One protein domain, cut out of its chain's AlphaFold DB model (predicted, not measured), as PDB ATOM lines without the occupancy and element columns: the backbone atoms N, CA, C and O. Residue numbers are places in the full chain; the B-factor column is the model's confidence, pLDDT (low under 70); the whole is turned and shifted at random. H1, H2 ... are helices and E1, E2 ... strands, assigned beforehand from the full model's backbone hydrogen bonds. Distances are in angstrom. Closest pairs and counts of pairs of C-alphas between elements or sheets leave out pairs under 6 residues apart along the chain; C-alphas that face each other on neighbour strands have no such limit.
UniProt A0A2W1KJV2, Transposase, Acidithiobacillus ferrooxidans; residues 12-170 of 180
ATOM      1  N   ALA A  12      33.345  32.134  22.275       86.81
ATOM      2  CA  ALA A  12      33.895  31.825  23.591       86.81
ATOM      3  C   ALA A  12      35.293  31.177  23.529       86.81
ATOM      4  O   ALA A  12      36.161  31.537  24.329       86.81
ATOM      5  N   ILE A  13      35.519  30.258  22.584       92.25
ATOM      6  CA  ILE A  13      36.814  29.594  22.357       92.25
ATOM      7  C   ILE A  13      37.830  30.630  21.873       92.25
ATOM      8  O   ILE A  13      38.868  30.809  22.511       92.25
ATOM      9  N   ALA A  14      37.478  31.400  20.838       92.62
ATOM     10  CA  ALA A  14      38.339  32.442  20.282       92.62
ATOM     11  C   ALA A  14      38.744  33.486  21.340       92.62
ATOM     12  O   ALA A  14      39.904  33.901  21.415       92.62
ATOM     13  N   ARG A  15      37.813  33.878  22.225       94.12
ATOM     14  CA  ARG A  15      38.113  34.780  23.348       94.12
ATOM     15  C   ARG A  15      39.146  34.179  24.305       94.12
ATOM     16  O   ARG A  15      40.113  34.858  24.643       94.12
ATOM     17  N   ARG A  16      38.973  32.922  24.729       95.69
ATOM     18  CA  ARG A  16      39.908  32.242  25.647       95.69
ATOM     19  C   ARG A  16      41.299  32.069  25.035       95.69
ATOM     20  O   ARG A  16      42.295  32.279  25.725       95.69
ATOM     21  N   LEU A  17      41.370  31.757  23.744       95.19
ATOM     22  CA  LEU A  17      42.636  31.692  23.012       95.19
ATOM     23  C   LEU A  17      43.333  33.059  22.981       95.19
ATOM     24  O   LEU A  17      44.522  33.143  23.281       95.19
ATOM     25  N   LYS A  18      42.589  34.146  22.728       96.12
ATOM     26  CA  LYS A  18      43.118  35.521  22.767       96.12
ATOM     27  C   LYS A  18      43.617  35.938  24.157       96.12
ATOM     28  O   LYS A  18      44.564  36.712  24.264       96.12
ATOM     29  N   GLU A  19      43.018  35.417  25.226       96.12
ATOM     30  CA  GLU A  19      43.488  35.610  26.609       96.12
ATOM     31  C   GLU A  19      44.793  34.842  26.920       96.12
ATOM     32  O   GLU A  19      45.410  35.061  27.974       96.12
ATOM     33  N   GLY A  20      45.232  33.959  26.015       97.44
ATOM     34  CA  GLY A  20      46.398  33.094  26.173       97.44
ATOM     35  C   GLY A  20      46.133  31.869  27.047       97.44
ATOM     36  O   GLY A  20      47.066  31.336  27.640       97.44
ATOM     37  N   ARG A  21      44.874  31.441  27.200       97.81
ATOM     38  CA  ARG A  21      44.552  30.240  27.984       97.81
ATOM     39  C   ARG A  21      45.060  28.978  27.290       97.81
ATOM     40  O   ARG A  21      44.968  28.859  26.073       97.81
ATOM     41  N   GLY A  22      45.586  28.049  28.080       97.75
ATOM     42  CA  GLY A  22      46.318  26.868  27.621       97.75
ATOM     43  C   GLY A  22      47.773  27.126  27.237       97.75
ATOM     44  O   GLY A  22      48.484  26.177  26.930       97.75
ATOM     45  N   GLN A  23      48.226  28.384  27.237       97.88
ATOM     46  CA  GLN A  23      49.573  28.760  26.806       97.88
ATOM     47  C   GLN A  23      50.458  29.118  28.000       97.88
ATOM     48  O   GLN A  23      49.967  29.443  29.083       97.88
ATOM     49  N   GLY A  24      51.772  29.101  27.764       97.62
ATOM     50  CA  GLY A  24      52.802  29.384  28.761       97.62
ATOM     51  C   GLY A  24      53.289  28.137  29.502       97.62
ATOM     52  O   GLY A  24      52.797  27.027  29.306       97.62
ATOM     53  N   SER A  25      54.275  28.348  30.362       97.56
ATOM     54  CA  SER A  25      54.873  27.344  31.245       97.56
ATOM     55  C   SER A  25      55.084  27.918  32.644       97.56
ATOM     56  O   SER A  25      55.215  29.139  32.811       97.56
ATOM     57  N   GLU A  26      55.090  27.049  33.652       96.56
ATOM     58  CA  GLU A  26      55.358  27.375  35.054       96.56
ATOM     59  C   GLU A  26      54.539  28.591  35.517       96.56
ATOM     60  O   GLU A  26      53.308  28.584  35.464       96.56
ATOM     61  N   LYS A  27      55.217  29.677  35.911       97.69
ATOM     62  CA  LYS A  27      54.620  30.933  36.378       97.69
ATOM     63  C   LYS A  27      53.729  31.631  35.348       97.69
ATOM     64  O   LYS A  27      52.877  32.432  35.727       97.69
ATOM     65  N   SER A  28      53.963  31.380  34.060       98.12
ATOM     66  CA  SER A  28      53.283  32.052  32.946       98.12
ATOM     67  C   SER A  28      52.096  31.268  32.394       98.12
ATOM     68  O   SER A  28      51.302  31.838  31.644       98.12
ATOM     69  N   TYR A  29      51.956  29.993  32.774       98.62
ATOM     70  CA  TYR A  29      50.868  29.157  32.289       98.62
ATOM     71  C   TYR A  29      49.504  29.665  32.771       98.62
ATOM     72  O   TYR A  29      49.320  30.000  33.946       98.62
ATOM     73  N   LYS A  30      48.532  29.686  31.855       98.50
ATOM     74  CA  LYS A  30      47.142  30.068  32.126       98.50
ATOM     75  C   LYS A  30      46.209  28.873  31.891       98.50
ATOM     76  O   LYS A  30      46.101  28.445  30.745       98.50
ATOM     77  N   PRO A  31      45.487  28.364  32.905       98.44
ATOM     78  CA  PRO A  31      44.588  27.224  32.726       98.44
ATOM     79  C   PRO A  31      43.404  27.556  31.804       98.44
ATOM     80  O   PRO A  31      42.946  28.703  31.744       98.44
ATOM     81  N   TRP A  32      42.877  26.552  31.094       98.25
ATOM     82  CA  TRP A  32      41.701  26.738  30.236       98.25
ATOM     83  C   TRP A  32      40.452  27.079  31.041       98.25
ATOM     84  O   TRP A  32      39.704  27.996  30.683       98.25
ATOM     85  N   LEU A  33      40.256  26.375  32.155       96.81
ATOM     86  CA  LEU A  33      39.168  26.583  33.099       96.81
ATOM     87  C   LEU A  33      39.710  27.184  34.391       96.81
ATOM     88  O   LEU A  33      40.743  26.777  34.912       96.81
ATOM     89  N   THR A  34      38.986  28.157  34.928       96.75
ATOM     90  CA  THR A  34      39.236  28.711  36.256       96.75
ATOM     91  C   THR A  34      38.051  28.410  37.163       96.75
ATOM     92  O   THR A  34      36.948  28.130  36.699       96.75
ATOM     93  N   VAL A  35      38.236  28.595  38.469       94.81
ATOM     94  CA  VAL A  35      37.149  28.506  39.464       94.81
ATOM     95  C   VAL A  35      35.950  29.430  39.179       94.81
ATOM     96  O   VAL A  35      34.905  29.262  39.789       94.81
ATOM     97  N   ARG A  36      36.093  30.426  38.289       92.38
ATOM     98  CA  ARG A  36      34.999  31.317  37.861       92.38
ATOM     99  C   ARG A  36      34.234  30.788  36.647       92.38
ATOM    100  O   ARG A  36      33.115  31.228  36.410       92.38
ATOM    101  N   ASP A  37      34.844  29.902  35.862       89.38
ATOM    102  CA  ASP A  37      34.251  29.355  34.638       89.38
ATOM    103  C   ASP A  37      33.274  28.208  34.929       89.38
ATOM    104  O   ASP A  37      32.381  27.949  34.125       89.38
ATOM    105  N   VAL A  38      33.447  27.517  36.059       82.44
ATOM    106  CA  VAL A  38      32.675  26.320  36.410       82.44
ATOM    107  C   VAL A  38      31.895  26.569  37.703       82.44
ATOM    108  O   VAL A  38      32.512  26.879  38.724       82.44
ATOM    109  N   PRO A  39      30.554  26.433  37.702       75.25
ATOM    110  CA  PRO A  39      29.776  26.522  38.931       75.25
ATOM    111  C   PRO A  39      30.182  25.381  39.864       75.25
ATOM    112  O   PRO A  39      30.116  24.207  39.492       75.25
ATOM    113  N   SER A  40      30.614  25.723  41.076       68.50
ATOM    114  CA  SER A  40      31.070  24.741  42.052       68.50
ATOM    115  C   SER A  40      29.919  23.801  42.426       68.50
ATOM    116  O   SER A  40      28.940  24.228  43.034       68.50
ATOM    117  N   ARG A  41      30.036  22.512  42.091       70.00
ATOM    118  CA  ARG A  41      29.170  21.448  42.642       70.00
ATOM    119  C   ARG A  41      29.719  20.865  43.954       70.00
ATOM    120  O   ARG A  41      29.119  19.964  44.524       70.00
ATOM    121  N   GLY A  42      30.863  21.380  44.406       81.06
ATOM    122  CA  GLY A  42      31.618  20.956  45.580       81.06
ATOM    123  C   GLY A  42      32.702  21.989  45.905       81.06
ATOM    124  O   GLY A  42      32.445  23.188  45.837       81.06
ATOM    125  N   LEU A  43      33.914  21.536  46.229       87.31
ATOM    126  CA  LEU A  43      35.049  22.406  46.544       87.31
ATOM    127  C   LEU A  43      35.754  22.919  45.277       87.31
ATOM    128  O   LEU A  43      36.192  22.115  44.461       87.31
ATOM    129  N   SER A  44      35.967  24.233  45.193       93.50
ATOM    130  CA  SER A  44      36.900  24.859  44.248       93.50
ATOM    131  C   SER A  44      37.959  25.644  45.022       93.50
ATOM    132  O   SER A  44      37.619  26.414  45.922       93.50
ATOM    133  N   VAL A  45      39.238  25.487  44.674       95.69
ATOM    134  CA  VAL A  45      40.364  26.075  45.416       95.69
ATOM    135  C   VAL A  45      41.270  26.893  44.507       95.69
ATOM    136  O   VAL A  45      41.575  26.517  43.377       95.69
ATOM    137  N   ARG A  46      41.730  28.030  45.037       97.69
ATOM    138  CA  ARG A  46      42.851  28.800  44.495       97.69
ATOM    139  C   ARG A  46      44.016  28.703  45.467       97.69
ATOM    140  O   ARG A  46      43.894  29.168  46.597       97.69
ATOM    141  N   ILE A  47      45.129  28.126  45.031       98.00
ATOM    142  CA  ILE A  47      46.308  27.898  45.875       98.00
ATOM    143  C   ILE A  47      47.577  28.326  45.144       98.00
ATOM    144  O   ILE A  47      47.696  28.126  43.938       98.00
ATOM    145  N   LYS A  48      48.516  28.959  45.854       98.19
ATOM    146  CA  LYS A  48      49.819  29.326  45.288       98.19
ATOM    147  C   LYS A  48      50.718  28.090  45.252       98.19
ATOM    148  O   LYS A  48      51.000  27.534  46.309       98.19
ATOM    149  N   GLY A  49      51.162  27.701  44.060       97.38
ATOM    150  CA  GLY A  49      52.113  26.611  43.872       97.38
ATOM    151  C   GLY A  49      53.513  27.019  44.303       97.38
ATOM    152  O   GLY A  49      53.978  28.122  43.995       97.38
ATOM    153  N   ARG A  50      54.181  26.135  45.036       96.56
ATOM    154  CA  ARG A  50      55.559  26.308  45.499       96.56
ATOM    155  C   ARG A  50      56.541  26.141  44.348       96.56
ATOM    156  O   ARG A  50      57.492  26.912  44.275       96.56
ATOM    157  N   LYS A  51      56.288  25.184  43.449       94.88
ATOM    158  CA  LYS A  51      57.149  24.899  42.290       94.88
ATOM    159  C   LYS A  51      56.987  25.927  41.176       94.88
ATOM    160  O   LYS A  51      57.964  26.467  40.676       94.88
ATOM    161  N   THR A  52      55.746  26.241  40.815       96.38
ATOM    162  CA  THR A  52      55.437  27.108  39.664       96.38
ATOM    163  C   THR A  52      55.400  28.596  40.023       96.38
ATOM    164  O   THR A  52      55.440  29.454  39.143       96.38
ATOM    165  N   GLY A  53      55.251  28.935  41.309       96.06
ATOM    166  CA  GLY A  53      55.134  30.312  41.794       96.06
ATOM    167  C   GLY A  53      53.821  31.026  41.440       96.06
ATOM    168  O   GLY A  53      53.639  32.177  41.853       96.06
ATOM    169  N   ARG A  54      52.890  30.377  40.721       98.00
ATOM    170  CA  ARG A  54      51.588  30.946  40.328       98.00
ATOM    171  C   ARG A  54      50.432  30.417  41.173       98.00
ATOM    172  O   ARG A  54      50.575  29.478  41.950       98.00
ATOM    173  N   VAL A  55      49.262  31.034  41.017       98.31
ATOM    174  CA  VAL A  55      48.014  30.528  41.602       98.31
ATOM    175  C   VAL A  55      47.412  29.480  40.668       98.31
ATOM    176  O   VAL A  55      47.136  29.779  39.508       98.31
ATOM    177  N   HIS A  56      47.205  28.275  41.186       98.56
ATOM    178  CA  HIS A  56      46.510  27.186  40.510       98.56
ATOM    179  C   HIS A  56      45.004  27.254  40.764       98.56
ATOM    180  O   HIS A  56      44.566  27.726  41.819       98.56
ATOM    181  N   HIS A  57      44.221  26.786  39.794       98.06
ATOM    182  CA  HIS A  57      42.761  26.739  39.850       98.06
ATOM    183  C   HIS A  57      42.260  25.294  39.851       98.06
ATOM    184  O   HIS A  57      42.198  24.654  38.809       98.06
ATOM    185  N   LEU A  58      41.861  24.812  41.023       97.81
ATOM    186  CA  LEU A  58      41.463  23.426  41.253       97.81
ATOM    187  C   LEU A  58      39.947  23.376  41.437       97.81
ATOM    188  O   LEU A  58      39.390  24.185  42.185       97.81
ATOM    189  N   LEU A  59      39.276  22.467  40.743       96.44
ATOM    190  CA  LEU A  59      37.818  22.425  40.607       96.44
ATOM    191  C   LEU A  59      37.169  21.291  41.415       96.44
ATOM    192  O   LEU A  59      35.949  21.117  41.370       96.44
ATOM    193  N   SER A  60      37.971  20.537  42.171       94.69
ATOM    194  CA  SER A  60      37.506  19.481  43.066       94.69
ATOM    195  C   SER A  60      38.475  19.219  44.225       94.69
ATOM    196  O   SER A  60      39.648  19.604  44.202       94.69
ATOM    197  N   GLN A  61      37.996  18.506  45.250       94.19
ATOM    198  CA  GLN A  61      38.844  18.020  46.344       94.19
ATOM    199  C   GLN A  61      39.906  17.021  45.854       94.19
ATOM    200  O   GLN A  61      41.026  17.039  46.357       94.19
ATOM    201  N   LEU A  62      39.578  16.174  44.871       94.81
ATOM    202  CA  LEU A  62      40.520  15.208  44.302       94.81
ATOM    203  C   LEU A  62      41.659  15.923  43.561       94.81
ATOM    204  O   LEU A  62      42.822  15.576  43.756       94.81
ATOM    205  N   GLU A  63      41.342  16.972  42.795       96.75
ATOM    206  CA  GLU A  63      42.354  17.833  42.172       96.75
ATOM    207  C   GLU A  63      43.250  18.516  43.199       96.75
ATOM    208  O   GLU A  63      44.461  18.554  43.006       96.75
ATOM    209  N   LEU A  64      42.689  19.010  44.307       96.38
ATOM    210  CA  LEU A  64      43.499  19.570  45.387       96.38
ATOM    211  C   LEU A  64      44.452  18.541  45.982       96.38
ATOM    212  O   LEU A  64      45.642  18.823  46.113       96.38
ATOM    213  N   SER A  65      43.949  17.360  46.327       95.75
ATOM    214  CA  SER A  65      44.773  16.300  46.899       95.75
ATOM    215  C   SER A  65      45.902  15.895  45.952       95.75
ATOM    216  O   SER A  65      47.046  15.792  46.383       95.75
ATOM    217  N   TYR A  66      45.612  15.730  44.659       97.06
ATOM    218  CA  TYR A  66      46.627  15.377  43.669       97.06
ATOM    219  C   TYR A  66      47.638  16.506  43.435       97.06
ATOM    220  O   TYR A  66      48.843  16.263  43.423       97.06
ATOM    221  N   PHE A  67      47.174  17.755  43.332       97.88
ATOM    222  CA  PHE A  67      48.044  18.920  43.198       97.88
ATOM    223  C   PHE A  67      49.050  19.024  44.348       97.88
ATOM    224  O   PHE A  67      50.225  19.274  44.104       97.88
ATOM    225  N   LEU A  68      48.618  18.798  45.594       96.81
ATOM    226  CA  LEU A  68      49.508  18.860  46.758       96.81
ATOM    227  C   LEU A  68      50.617  17.800  46.719       96.81
ATOM    228  O   LEU A  68      51.708  18.061  47.221       96.81
ATOM    229  N   LEU A  69      50.365  16.636  46.111       95.75
ATOM    230  CA  LEU A  69      51.396  15.619  45.886       95.75
ATOM    231  C   LEU A  69      52.401  16.071  44.822       95.75
ATOM    232  O   LEU A  69      53.604  15.891  44.997       95.75
ATOM    233  N   LEU A  70      51.915  16.680  43.736       96.44
ATOM    234  CA  LEU A  70      52.771  17.198  42.668       96.44
ATOM    235  C   LEU A  70      53.616  18.396  43.119       96.44
ATOM    236  O   LEU A  70      54.766  18.516  42.709       96.44
ATOM    237  N   ASP A  71      53.062  19.285  43.945       97.06
ATOM    238  CA  ASP A  71      53.713  20.519  44.408       97.06
ATOM    239  C   ASP A  71      54.627  20.307  45.633       97.06
ATOM    240  O   ASP A  71      55.243  21.254  46.131       97.06
ATOM    241  N   ASP A  72      54.770  19.069  46.118       95.19
ATOM    242  CA  ASP A  72      55.675  18.744  47.219       95.19
ATOM    243  C   ASP A  72      57.137  19.000  46.813       95.19
ATOM    244  O   ASP A  72      57.669  18.437  45.852       95.19
ATOM    245  N   ILE A  73      57.818  19.860  47.574       87.75
ATOM    246  CA  ILE A  73      59.213  20.244  47.328       87.75
ATOM    247  C   ILE A  73      60.181  19.054  47.372       87.75
ATOM    248  O   ILE A  73      61.240  19.119  46.756       87.75
ATOM    249  N   ARG A  74      59.821  17.970  48.071       91.75
ATOM    250  CA  ARG A  74      60.632  16.749  48.174       91.75
ATOM    251  C   ARG A  74      60.608  15.935  46.882       91.75
ATOM    252  O   ARG A  74      61.527  15.162  46.638       91.75
ATOM    253  N   VAL A  75      59.585  16.123  46.047       91.06
ATOM    254  CA  VAL A  75      59.469  15.473  44.738       91.06
ATOM    255  C   VAL A  75      60.190  16.340  43.707       91.06
ATOM    256  O   VAL A  75      59.594  17.209  43.071       91.06
ATOM    257  N   SER A  76      61.502  16.164  43.571       91.00
ATOM    258  CA  SER A  76      62.351  17.019  42.725       91.00
ATOM    259  C   SER A  76      62.177  16.796  41.220       91.00
ATOM    260  O   SER A  76      62.563  17.660  40.442       91.00
ATOM    261  N   CYS A  77      61.581  15.677  40.801       94.06
ATOM    262  CA  CYS A  77      61.400  15.363  39.385       94.06
ATOM    263  C   CYS A  77      60.282  16.171  38.705       94.06
ATOM    264  O   CYS A  77      60.260  16.226  37.481       94.06
ATOM    265  N   ILE A  78      59.363  16.796  39.452       96.31
ATOM    266  CA  ILE A  78      58.289  17.619  38.872       96.31
ATOM    267  C   ILE A  78      58.817  19.023  38.571       96.31
ATOM    268  O   ILE A  78      59.154  19.765  39.499       96.31
ATOM    269  N   MET A  79      58.825  19.388  37.288       95.81
ATOM    270  CA  MET A  79      59.317  20.676  36.788       95.81
ATOM    271  C   MET A  79      58.192  21.694  36.605       95.81
ATOM    272  O   MET A  79      58.322  22.850  36.991       95.81
ATOM    273  N   ASP A  80      57.058  21.257  36.057       97.81
ATOM    274  CA  ASP A  80      55.918  22.127  35.783       97.81
ATOM    275  C   ASP A  80      54.602  21.363  35.967       97.81
ATOM    276  O   ASP A  80      54.515  20.149  35.759       97.81
ATOM    277  N   ILE A  81      53.568  22.091  36.374       98.50
ATOM    278  CA  ILE A  81      52.232  21.577  36.657       98.50
ATOM    279  C   ILE A  81      51.258  22.484  35.921       98.50
ATOM    280  O   ILE A  81      51.154  23.669  36.241       98.50
ATOM    281  N   ARG A  82      50.531  21.945  34.944       98.75
ATOM    282  CA  ARG A  82      49.579  22.695  34.119       98.75
ATOM    283  C   ARG A  82      48.191  22.100  34.274       98.75
ATOM    284  O   ARG A  82      47.855  21.121  33.616       98.75
ATOM    285  N   GLU A  83      47.395  22.673  35.172       98.69
ATOM    286  CA  GLU A  83      46.021  22.229  35.377       98.69
ATOM    287  C   GLU A  83      45.085  22.697  34.261       98.69
ATOM    288  O   GLU A  83      45.326  23.732  33.626       98.69
ATOM    289  N   GLN A  84      43.993  21.960  34.062       98.44
ATOM    290  CA  GLN A  84      42.929  22.302  33.115       98.44
ATOM    291  C   GLN A  84      43.507  22.576  31.716       98.44
ATOM    292  O   GLN A  84      43.247  23.622  31.111       98.44
ATOM    293  N   PHE A  85      44.375  21.674  31.252       98.75
ATOM    294  CA  PHE A  85      45.117  21.799  30.003       98.75
ATOM    295  C   PHE A  85      44.188  21.539  28.814       98.75
ATOM    296  O   PHE A  85      43.607  20.458  28.741       98.75
ATOM    297  N   PRO A  86      44.000  22.502  27.897       98.50
ATOM    298  CA  PRO A  86      43.055  22.341  26.803       98.50
ATOM    299  C   PRO A  86      43.582  21.392  25.730       98.50
ATOM    300  O   PRO A  86      44.738  21.480  25.325       98.50
ATOM    301  N   LEU A  87      42.698  20.535  25.225       98.31
ATOM    302  CA  LEU A  87      42.962  19.699  24.059       98.31
ATOM    303  C   LEU A  87      42.641  20.527  22.813       98.31
ATOM    304  O   LEU A  87      41.490  20.605  22.379       98.31
ATOM    305  N   THR A  88      43.648  21.232  22.305       95.69
ATOM    306  CA  THR A  88      43.540  22.078  21.113       95.69
ATOM    307  C   THR A  88      44.471  21.591  19.999       95.69
ATOM    308  O   THR A  88      45.509  20.993  20.293       95.69
ATOM    309  N   PRO A  89      44.131  21.839  18.721       95.88
ATOM    310  CA  PRO A  89      42.881  22.444  18.234       95.88
ATOM    311  C   PRO A  89      41.650  21.541  18.489       95.88
ATOM    312  O   PRO A  89      41.784  20.322  18.574       95.88
ATOM    313  N   ILE A  90      40.456  22.127  18.675       96.12
ATOM    314  CA  ILE A  90      39.227  21.368  19.021       96.12
ATOM    315  C   ILE A  90      38.821  20.396  17.904       96.12
ATOM    316  O   ILE A  90      38.173  19.378  18.138       96.12
ATOM    317  N   GLU A  91      39.229  20.696  16.677       96.81
ATOM    318  CA  GLU A  91      39.063  19.862  15.495       96.81
ATOM    319  C   GLU A  91      39.616  18.454  15.727       96.81
ATOM    320  O   GLU A  91      38.954  17.486  15.369       96.81
ATOM    321  N   THR A  92      40.749  18.321  16.423       97.94
ATOM    322  CA  THR A  92      41.350  17.014  16.712       97.94
ATOM    323  C   THR A  92      40.445  16.163  17.602       97.94
ATOM    324  O   THR A  92      40.217  14.992  17.310       97.94
ATOM    325  N   THR A  93      39.868  16.729  18.667       98.31
ATOM    326  CA  THR A  93      38.953  15.965  19.532       98.31
ATOM    327  C   THR A  93      37.621  15.682  18.846       98.31
ATOM    328  O   THR A  93      37.013  14.644  19.102       98.31
ATOM    329  N   LEU A  94      37.169  16.566  17.949       98.31
ATOM    330  CA  LEU A  94      35.987  16.343  17.112       98.31
ATOM    331  C   LEU A  94      36.186  15.184  16.130       98.31
ATOM    332  O   LEU A  94      35.291  14.354  16.007       98.31
ATOM    333  N   GLU A  95      37.338  15.115  15.466       98.50
ATOM    334  CA  GLU A  95      37.699  14.029  14.545       98.50
ATOM    335  C   GLU A  95      37.810  12.688  15.277       98.50
ATOM    336  O   GLU A  95      37.260  11.689  14.816       98.50
ATOM    337  N   ILE A  96      38.447  12.667  16.454       98.62
ATOM    338  CA  ILE A  96      38.524  11.462  17.293       98.62
ATOM    339  C   ILE A  96      37.120  11.012  17.722       98.62
ATOM    340  O   ILE A  96      36.791   9.833  17.632       98.62
ATOM    341  N   ALA A  97      36.270  11.942  18.167       98.50
ATOM    342  CA  ALA A  97      34.904  11.622  18.570       98.50
ATOM    343  C   ALA A  97      34.079  11.029  17.411       98.50
ATOM    344  O   ALA A  97      33.357  10.056  17.619       98.50
ATOM    345  N   ASP A  98      34.219  11.577  16.199       98.38
ATOM    346  CA  ASP A  98      33.564  11.072  14.986       98.38
ATOM    347  C   ASP A  98      34.053   9.663  14.619       98.38
ATOM    348  O   ASP A  98      33.244   8.753  14.447       98.38
ATOM    349  N   MET A  99      35.375   9.448  14.624       98.19
ATOM    350  CA  MET A  99      35.996   8.141  14.373       98.19
ATOM    351  C   MET A  99      35.483   7.061  15.332       98.19
ATOM    352  O   MET A  99      35.226   5.931  14.920       98.19
ATOM    353  N   LEU A 100      35.310   7.412  16.607       97.81
ATOM    354  CA  LEU A 100      34.808   6.503  17.636       97.81
ATOM    355  C   LEU A 100      33.276   6.384  17.653       97.81
ATOM    356  O   LEU A 100      32.742   5.599  18.433       97.81
ATOM    357  N   SER A 101      32.556   7.160  16.833       98.06
ATOM    358  CA  SER A 101      31.093   7.298  16.909       98.06
ATOM    359  C   SER A 101      30.594   7.707  18.308       98.06
ATOM    360  O   SER A 101      29.514   7.310  18.745       98.06
ATOM    361  N   ILE A 102      31.377   8.526  19.018       97.50
ATOM    362  CA  ILE A 102      31.073   9.028  20.361       97.50
ATOM    363  C   ILE A 102      30.556  10.469  20.267       97.50
ATOM    364  O   ILE A 102      31.174  11.318  19.622       97.50
ATOM    365  N   PRO A 103      29.470  10.832  20.974       97.25
ATOM    366  CA  PRO A 103      29.025  12.218  21.023       97.25
ATOM    367  C   PRO A 103      30.085  13.135  21.651       97.25
ATOM    368  O   PRO A 103      30.396  13.024  22.842       97.25
ATOM    369  N   HIS A 104      30.598  14.105  20.893       98.12
ATOM    370  CA  HIS A 104      31.534  15.093  21.433       98.12
ATOM    371  C   HIS A 104      30.870  15.958  22.528       98.12
ATOM    372  O   HIS A 104      29.700  16.335  22.383       98.12
ATOM    373  N   PRO A 105      31.576  16.305  23.624       96.56
ATOM    374  CA  PRO A 105      31.070  17.233  24.634       96.56
ATOM    375  C   PRO A 105      30.629  18.581  24.049       96.56
ATOM    376  O   PRO A 105      31.284  19.145  23.170       96.56
ATOM    377  N   LYS A 106      29.515  19.105  24.565       95.44
ATOM    378  CA  LYS A 106      28.897  20.366  24.139       95.44
ATOM    379  C   LYS A 106      28.529  21.220  25.346       95.44
ATOM    380  O   LYS A 106      28.265  20.684  26.425       95.44
ATOM    381  N   ASP A 107      28.485  22.531  25.152       91.12
ATOM    382  CA  ASP A 107      27.939  23.461  26.133       91.12
ATOM    383  C   ASP A 107      26.419  23.225  26.228       91.12
ATOM    384  O   ASP A 107      25.733  23.243  25.205       91.12
ATOM    385  N   PRO A 108      25.861  22.980  27.425       88.00
ATOM    386  CA  PRO A 108      24.445  22.656  27.573       88.00
ATOM    387  C   PRO A 108      23.507  23.834  27.268       88.00
ATOM    388  O   PRO A 108      22.322  23.610  27.039       88.00
ATOM    389  N   LYS A 109      24.002  25.079  27.290       88.56
ATOM    390  CA  LYS A 109      23.214  26.284  27.000       88.56
ATOM    391  C   LYS A 109      23.198  26.604  25.512       88.56
ATOM    392  O   LYS A 109      22.155  27.002  25.004       88.56
ATOM    393  N   THR A 110      24.337  26.474  24.829       90.19
ATOM    394  CA  THR A 110      24.450  26.844  23.405       90.19
ATOM    395  C   THR A 110      24.339  25.651  22.460       90.19
ATOM    396  O   THR A 110      24.034  25.830  21.286       90.19
ATOM    397  N   GLY A 111      24.587  24.430  22.942       91.56
ATOM    398  CA  GLY A 111      24.672  23.225  22.115       91.56
ATOM    399  C   GLY A 111      25.943  23.143  21.260       91.56
ATOM    400  O   GLY A 111      26.105  22.186  20.498       91.56
ATOM    401  N   GLU A 112      26.852  24.112  21.379       93.25
ATOM    402  CA  GLU A 112      28.107  24.145  20.629       93.25
ATOM    403  C   GLU A 112      29.149  23.200  21.249       93.25
ATOM    404  O   GLU A 112      29.193  23.061  22.475       93.25
ATOM    405  N   PRO A 113      30.015  22.552  20.446       95.88
ATOM    406  CA  PRO A 113      31.145  21.789  20.966       95.88
ATOM    407  C   PRO A 113      32.057  22.631  21.863       95.88
ATOM    408  O   PRO A 113      32.347  23.787  21.558       95.88
ATOM    409  N   ILE A 114      32.540  22.036  22.955       95.44
ATOM    410  CA  ILE A 114      33.462  22.692  23.893       95.44
ATOM    411  C   ILE A 114      34.855  22.083  23.815       95.44
ATOM    412  O   ILE A 114      34.992  20.877  23.649       95.44
ATOM    413  N   VAL A 115      35.888  22.902  24.008       97.69
ATOM    414  CA  VAL A 115      37.260  22.403  24.179       97.69
ATOM    415  C   VAL A 115      37.306  21.506  25.416       97.69
ATOM    416  O   VAL A 115      36.974  21.953  26.518       97.69
ATOM    417  N   MET A 116      37.693  20.247  25.210       98.19
ATOM    418  CA  MET A 116      37.968  19.295  26.284       98.19
ATOM    419  C   MET A 116      39.258  19.687  27.010       98.19
ATOM    420  O   MET A 116      40.111  20.378  26.451       98.19
ATOM    421  N   THR A 117      39.402  19.260  28.261       98.25
ATOM    422  CA  THR A 117      40.584  19.548  29.075       98.25
ATOM    423  C   THR A 117      41.067  18.305  29.796       98.25
ATOM    424  O   THR A 117      40.244  17.552  30.312       98.25
ATOM    425  N   THR A 118      42.383  18.166  29.911       98.69
ATOM    426  CA  THR A 118      43.029  17.278  30.881       98.69
ATOM    427  C   THR A 118      43.186  17.998  32.206       98.69
ATOM    428  O   THR A 118      43.612  19.155  32.235       98.69
ATOM    429  N   ASP A 119      42.887  17.317  33.311       98.44
ATOM    430  CA  ASP A 119      42.967  17.935  34.636       98.44
ATOM    431  C   ASP A 119      44.387  18.386  34.970       98.44
ATOM    432  O   ASP A 119      44.549  19.503  35.452       98.44
ATOM    433  N   PHE A 120      45.410  17.579  34.660       98.75
ATOM    434  CA  PHE A 120      46.817  17.954  34.805       98.75
ATOM    435  C   PHE A 120      47.683  17.453  33.649       98.75
ATOM    436  O   PHE A 120      47.786  16.250  33.419       98.75
ATOM    437  N   LEU A 121      48.398  18.369  32.998       98.69
ATOM    438  CA  LEU A 121      49.599  18.053  32.233       98.69
ATOM    439  C   LEU A 121      50.823  18.351  33.108       98.69
ATOM    440  O   LEU A 121      51.056  19.495  33.505       98.69
ATOM    441  N   VAL A 122      51.591  17.315  33.424       98.38
ATOM    442  CA  VAL A 122      52.748  17.387  34.318       98.38
ATOM    443  C   VAL A 122      54.019  17.211  33.505       98.38
ATOM    444  O   VAL A 122      54.124  16.286  32.698       98.38
ATOM    445  N   ILE A 123      54.983  18.099  33.723       97.75
ATOM    446  CA  ILE A 123      56.310  18.005  33.124       97.75
ATOM    447  C   ILE A 123      57.245  17.413  34.167       97.75
ATOM    448  O   ILE A 123      57.406  17.982  35.251       97.75
ATOM    449  N   VAL A 124      57.834  16.264  33.849       96.06
ATOM    450  CA  VAL A 124      58.738  15.543  34.743       96.06
ATOM    451  C   VAL A 124      60.109  15.398  34.110       96.06
ATOM    452  O   VAL A 124      60.216  15.171  32.910       96.06
ATOM    453  N   THR A 125      61.161  15.506  34.909       93.88
ATOM    454  CA  THR A 125      62.526  15.207  34.480       93.88
ATOM    455  C   THR A 125      62.962  13.840  35.000       93.88
ATOM    456  O   THR A 125      62.630  13.447  36.122       93.88
ATOM    457  N   SER A 126      63.685  13.101  34.167       86.38
ATOM    458  CA  SER A 126      64.235  11.777  34.456       86.38
ATOM    459  C   SER A 126      65.643  11.653  33.873       86.38
ATOM    460  O   SER A 126      66.108  12.557  33.177       86.38
ATOM    461  N   ALA A 127      66.323  10.532  34.130       86.81
ATOM    462  CA  ALA A 127      67.635  10.259  33.538       86.81
ATOM    463  C   ALA A 127      67.606  10.302  31.995       86.81
ATOM    464  O   ALA A 127      68.564  10.757  31.378       86.81
ATOM    465  N   ASP A 128      66.479   9.914  31.393       86.75
ATOM    466  CA  ASP A 128      66.271   9.896  29.940       86.75
ATOM    467  C   ASP A 128      65.763  11.240  29.382       86.75
ATOM    468  O   ASP A 128      65.383  11.332  28.215       86.75
ATOM    469  N   GLY A 129      65.720  12.283  30.217       91.12
ATOM    470  CA  GLY A 129      65.261  13.620  29.857       91.12
ATOM    471  C   GLY A 129      63.848  13.952  30.334       91.12
ATOM    472  O   GLY A 129      63.283  13.311  31.228       91.12
ATOM    473  N   GLU A 130      63.301  15.018  29.749       93.31
ATOM    474  CA  GLU A 130      61.981  15.552  30.073       93.31
ATOM    475  C   GLU A 130      60.866  14.699  29.457       93.31
ATOM    476  O   GLU A 130      60.906  14.335  28.281       93.31
ATOM    477  N   ARG A 131      59.838  14.403  30.253       95.38
ATOM    478  CA  ARG A 131      58.642  13.669  29.843       95.38
ATOM    479  C   ARG A 131      57.389  14.443  30.221       95.38
ATOM    480  O   ARG A 131      57.344  15.167  31.216       95.38
ATOM    481  N   ARG A 132      56.343  14.248  29.421       96.81
ATOM    482  CA  ARG A 132      55.007  14.802  29.646       96.81
ATOM    483  C   ARG A 132      54.086  13.691  30.127       96.81
ATOM    484  O   ARG A 132      54.031  12.644  29.492       96.81
ATOM    485  N   LEU A 133      53.367  13.943  31.216       97.88
ATOM    486  CA  LEU A 133      52.371  13.035  31.778       97.88
ATOM    487  C   LEU A 133      51.011  13.736  31.813       97.88
ATOM    488  O   LEU A 133      50.852  14.747  32.498       97.88
ATOM    489  N   ALA A 134      50.031  13.202  31.094       98.50
ATOM    490  CA  ALA A 134      48.650  13.663  31.128       98.50
ATOM    491  C   ALA A 134      47.864  12.847  32.162       98.50
ATOM    492  O   ALA A 134      47.908  11.614  32.165       98.50
ATOM    493  N   ARG A 135      47.188  13.514  33.098       98.38
ATOM    494  CA  ARG A 135      46.480  12.857  34.199       98.38
ATOM    495  C   ARG A 135      45.078  13.424  34.343       98.38
ATOM    496  O   ARG A 135      44.915  14.605  34.646       98.38
ATOM    497  N   THR A 136      44.095  12.552  34.150       97.81
ATOM    498  CA  THR A 136      42.669  12.854  34.310       97.81
ATOM    499  C   THR A 136      42.191  12.289  35.631       97.81
ATOM    500  O   THR A 136      42.442  11.130  35.956       97.81
ATOM    501  N   LEU A 137      41.531  13.110  36.433       96.56
ATOM    502  CA  LEU A 137      41.134  12.774  37.785       96.56
ATOM    503  C   LEU A 137      39.655  12.432  37.815       96.56
ATOM    504  O   LEU A 137      38.790  13.157  37.320       96.56
ATOM    505  N   LYS A 138      39.343  11.310  38.453       95.12
ATOM    506  CA  LYS A 138      37.958  10.893  38.618       95.12
ATOM    507  C   LYS A 138      37.781  10.061  39.876       95.12
ATOM    508  O   LYS A 138      38.594   9.168  40.112       95.12
ATOM    509  N   PRO A 139      36.722  10.297  40.668       94.31
ATOM    510  CA  PRO A 139      36.384   9.397  41.756       94.31
ATOM    511  C   PRO A 139      36.196   7.970  41.242       94.31
ATOM    512  O   PRO A 139      35.539   7.769  40.218       94.31
ATOM    513  N   SER A 140      36.726   6.980  41.960       94.31
ATOM    514  CA  SER A 140      36.650   5.574  41.540       94.31
ATOM    515  C   SER A 140      35.210   5.091  41.318       94.31
ATOM    516  O   SER A 140      34.951   4.305  40.411       94.31
ATOM    517  N   ALA A 141      34.263   5.614  42.104       93.50
ATOM    518  CA  ALA A 141      32.837   5.314  41.994       93.50
ATOM    519  C   ALA A 141      32.210   5.769  40.662       93.50
ATOM    520  O   ALA A 141      31.235   5.175  40.209       93.50
ATOM    521  N   ASP A 142      32.781   6.786  40.009       92.75
ATOM    522  CA  ASP A 142      32.245   7.350  38.767       92.75
ATOM    523  C   ASP A 142      32.809   6.669  37.509       92.75
ATOM    524  O   ASP A 142      32.330   6.933  36.402       92.75
ATOM    525  N   LEU A 143      33.827   5.810  37.649       91.81
ATOM    526  CA  LEU A 143      34.505   5.172  36.513       91.81
ATOM    527  C   LEU A 143      33.618   4.181  35.755       91.81
ATOM    528  O   LEU A 143      33.876   3.912  34.588       91.81
ATOM    529  N   GLY A 144      32.555   3.674  36.382       90.69
ATOM    530  CA  GLY A 144      31.582   2.799  35.724       90.69
ATOM    531  C   GLY A 144      30.608   3.526  34.789       90.69
ATOM    532  O   GLY A 144      29.803   2.877  34.129       90.69
ATOM    533  N   SER A 145      30.629   4.863  34.734       96.25
ATOM    534  CA  SER A 145      29.712   5.624  33.883       96.25
ATOM    535  C   SER A 145      30.114   5.521  32.403       96.25
ATOM    536  O   SER A 145      31.200   5.990  32.051       96.25
ATOM    537  N   PRO A 146      29.233   5.035  31.500       96.38
ATOM    538  CA  PRO A 146      29.542   4.942  30.068       96.38
ATOM    539  C   PRO A 146      29.973   6.285  29.476       96.38
ATOM    540  O   PRO A 146      30.963   6.377  28.760       96.38
ATOM    541  N   ARG A 147      29.298   7.368  29.881       96.44
ATOM    542  CA  ARG A 147      29.615   8.717  29.408       96.44
ATOM    543  C   ARG A 147      30.968   9.233  29.905       96.44
ATOM    544  O   ARG A 147      31.553  10.120  29.287       96.44
ATOM    545  N   VAL A 148      31.447   8.754  31.051       95.75
ATOM    546  CA  VAL A 148      32.796   9.075  31.539       95.75
ATOM    547  C   VAL A 148      33.828   8.349  30.685       95.75
ATOM    548  O   VAL A 148      34.725   9.008  30.168       95.75
ATOM    549  N   ILE A 149      33.634   7.047  30.467       96.75
ATOM    550  CA  ILE A 149      34.509   6.204  29.642       96.75
ATOM    551  C   ILE A 149      34.626   6.766  28.220       96.75
ATOM    552  O   ILE A 149      35.729   6.963  27.729       96.75
ATOM    553  N   GLU A 150      33.504   7.129  27.596       98.00
ATOM    554  CA  GLU A 150      33.469   7.743  26.263       98.00
ATOM    555  C   GLU A 150      34.361   8.986  26.140       98.00
ATOM    556  O   GLU A 150      35.106   9.149  25.176       98.00
ATOM    557  N   LYS A 151      34.283   9.893  27.120       98.00
ATOM    558  CA  LYS A 151      35.085  11.124  27.111       98.00
ATOM    559  C   LYS A 151      36.561  10.831  27.348       98.00
ATOM    560  O   LYS A 151      37.406  11.488  26.750       98.00
ATOM    561  N   PHE A 152      36.852   9.871  28.219       98.12
ATOM    562  CA  PHE A 152      38.219   9.447  28.494       98.12
ATOM    563  C   PHE A 152      38.860   8.796  27.280       98.12
ATOM    564  O   PHE A 152      40.032   9.032  27.040       98.12
ATOM    565  N   GLU A 153      38.098   8.066  26.471       98.25
ATOM    566  CA  GLU A 153      38.634   7.455  25.261       98.25
ATOM    567  C   GLU A 153      39.051   8.501  24.217       98.25
ATOM    568  O   GLU A 153      40.132   8.399  23.639       98.25
ATOM    569  N   ILE A 154      38.259   9.570  24.043       98.69
ATOM    570  CA  ILE A 154      38.643  10.697  23.175       98.69
ATOM    571  C   ILE A 154      39.954  11.334  23.662       98.69
ATOM    572  O   ILE A 154      40.860  11.598  22.874       98.69
ATOM    573  N   GLU A 155      40.058  11.580  24.967       98.50
ATOM    574  CA  GLU A 155      41.246  12.175  25.579       98.50
ATOM    575  C   GLU A 155      42.477  11.255  25.501       98.50
ATOM    576  O   GLU A 155      43.574  11.717  25.185       98.50
ATOM    577  N   ARG A 156      42.300   9.950  25.732       98.50
ATOM    578  CA  ARG A 156      43.354   8.935  25.649       98.50
ATOM    579  C   ARG A 156      43.968   8.906  24.253       98.50
ATOM    580  O   ARG A 156      45.185   9.005  24.134       98.50
ATOM    581  N   ILE A 157      43.140   8.832  23.207       98.50
ATOM    582  CA  ILE A 157      43.613   8.835  21.814       98.50
ATOM    583  C   ILE A 157      44.293  10.167  21.471       98.50
ATOM    584  O   ILE A 157      45.336  10.183  20.812       98.50
ATOM    585  N   TYR A 158      43.762  11.295  21.957       98.69
ATOM    586  CA  TYR A 158      44.387  12.605  21.750       98.69
ATOM    587  C   TYR A 158      45.831  12.653  22.279       98.69
ATOM    588  O   TYR A 158      46.705  13.214  21.617       98.69
ATOM    589  N   TRP A 159      46.105  12.058  23.441       98.56
ATOM    590  CA  TRP A 159      47.460  12.021  24.002       98.56
ATOM    591  C   TRP A 159      48.342  10.921  23.414       98.56
ATOM    592  O   TRP A 159      49.529  11.160  23.181       98.56
ATOM    593  N   GLU A 160      47.769   9.758  23.107       97.69
ATOM    594  CA  GLU A 160      48.474   8.640  22.471       97.69
ATOM    595  C   GLU A 160      49.074   9.056  21.121       97.69
ATOM    596  O   GLU A 160      50.254   8.821  20.864       97.69
ATOM    597  N   THR A 161      48.309   9.781  20.299       96.62
ATOM    598  CA  THR A 161      48.784  10.314  19.007       96.62
ATOM    599  C   THR A 161      49.928  11.328  19.136       96.62
ATOM    600  O   THR A 161      50.638  11.585  18.165       96.62
ATOM    601  N   GLN A 162      50.151  11.879  20.332       96.44
ATOM    602  CA  GLN A 162      51.246  12.802  20.642       96.44
ATOM    603  C   GLN A 162      52.406  12.135  21.391       96.44
ATOM    604  O   GLN A 162      53.353  12.826  21.782       96.44
ATOM    605  N   GLY A 163      52.334  10.819  21.623       96.19
ATOM    606  CA  GLY A 163      53.318  10.077  22.408       96.19
ATOM    607  C   GLY A 163      53.387  10.526  23.871       96.19
ATOM    608  O   GLY A 163      54.450  10.452  24.483       96.19
ATOM    609  N   VAL A 164      52.288  11.053  24.420       97.31
ATOM    610  CA  VAL A 164      52.199  11.487  25.819       97.31
ATOM    611  C   VAL A 164      51.511  10.399  26.632       97.31
ATOM    612  O   VAL A 164      50.423   9.951  26.283       97.31
ATOM    613  N   ASP A 165      52.136  10.000  27.740       96.38
ATOM    614  CA  ASP A 165      51.557   9.024  28.662       96.38
ATOM    615  C   ASP A 165      50.324   9.618  29.356       96.38
ATOM    616  O   ASP A 165      50.433  10.581  30.125       96.38
ATOM    617  N   TRP A 166      49.159   9.027  29.097       98.19
ATOM    618  CA  TRP A 166      47.883   9.402  29.692       98.19
ATOM    619  C   TRP A 166      47.419   8.362  30.711       98.19
ATOM    620  O   TRP A 166      47.441   7.161  30.449       98.19
ATOM    621  N   GLY A 167      46.934   8.824  31.864       97.00
ATOM    622  CA  GLY A 167      46.437   7.938  32.911       97.00
ATOM    623  C   GLY A 167      45.330   8.553  33.756       97.00
ATOM    624  O   GLY A 167      45.252   9.769  33.937       97.00
ATOM    625  N   ILE A 168      44.492   7.683  34.318       96.81
ATOM    626  CA  ILE A 168      43.425   8.069  35.240       96.81
ATOM    627  C   ILE A 168      43.959   8.022  36.672       96.81
ATOM    628  O   ILE A 168      44.515   7.011  37.103       96.81
ATOM    629  N   VAL A 169      43.736   9.088  37.435       96.31
ATOM    630  CA  VAL A 169      44.035   9.142  38.868       96.31
ATOM    631  C   VAL A 169      42.731   9.153  39.657       96.31
ATOM    632  O   VAL A 169      41.817   9.931  39.387       96.31
ATOM    633  N   THR A 170      42.659   8.292  40.666       95.06
ATOM    634  CA  THR A 170      41.533   8.218  41.603       95.06
ATOM    635  C   THR A 170      42.015   8.487  43.021       95.06
ATOM    636  O   THR A 170      43.215   8.450  43.304       95.06
TER     637      THR A 170
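Overview. This is residues 12 to 170 of the 180 residues of the protein "Transposase" of Acidithiobacillus ferrooxidans (UniProt A0A2W1KJV2). A strongly twisted sheet of four strands makes the core, with H4 packed along one face and H2 along the opposite face. The small separate hairpin of E1 and E2 sits beside the edge strand E3, where the C-alphas of His 57 and Glu 83 come within 7.1 A, and H2 also meets this hairpin, while H3 packs crosswise on H4 and H1 lies off the sheet near the outside. The printed part has 159 residues, with four named helices and six named strands in the order H1 E1 E2 H2 E3 H3 E4 E5 H4 E6. The larger sheet has the order E3, E4, E5, E6 and is mixed; E1 and E2 are antiparallel. The class is mixed, helices and strands, and the whole is compact, with a radius of gyration of the C-alphas of 15.5 A and spans of 43 by 35 by 35 A.

Along the chain. H1, residues 12 to 18, begins at C-alpha 12 (33.895, 31.825, 23.591). E1 is residues 45 to 48, E2 residues 55 to 58 and H2 residues 61 to 70. E3, residues 78 to 86, is 20.0 A long and bends by 64 degrees at residue 83. H3 is residues 90 to 99. E4, residues 117 to 126, is 25.5 A long, and E5, residues 129 to 137, 25.4 A. H4, residues 146 to 160, is 20.7 A long. E6, residues 165 to 169, ends at C-alpha 169 (44.035, 9.142, 38.868).

Arrangement. E3 and E6 are the edge strands. E3 and E4 are antiparallel, with N 82 and O 121 at 2.9 A. The hairpin E4 and E5 has N 122 and O 133 at 2.8 A. E5 and E6 are parallel, with N 136 and O 167 at 3.0 A; E5, H4, E6 form a strand-helix-strand unit, two parallel neighbour strands with a helix between, with a right-handed crossover. H4 is on the sheet over E5 at a height of 8.4 A, along the strands; its closest C-alphas to E6 are those of Arg 156 and Trp 166, 6.1 A. H2, on the opposite face, is over E4 and E5 at a height of 8.9 A. The closest C-alphas of H2 and E2 are those of Leu 64 and Leu 58, 6.0 A. The hairpin E1 and E2 has N 45 and O 58 at 2.8 A. With its residues 154 to 158 alone, H4 touches H3, closest at the C-alphas of Ile 154 and Ile 96, 5.9 A, at a steep tilt of 64 degrees, opposite ways. H1 touches no helix and is not on the larger sheet. In H1, H2, H3 and H4 every O i to N i+4 pair is within hydrogen-bond range.

Size, cuts and confidence. The two C-alphas farthest apart are those of Lys 109 and Ala 127, 47.7 A. The printed part has no cut. The links H1 to E1, 26 residues, and H3 to E4, 17 residues, are long. The mean pLDDT of the printed part is 95.3, and one residue, Ser 40, is under 70.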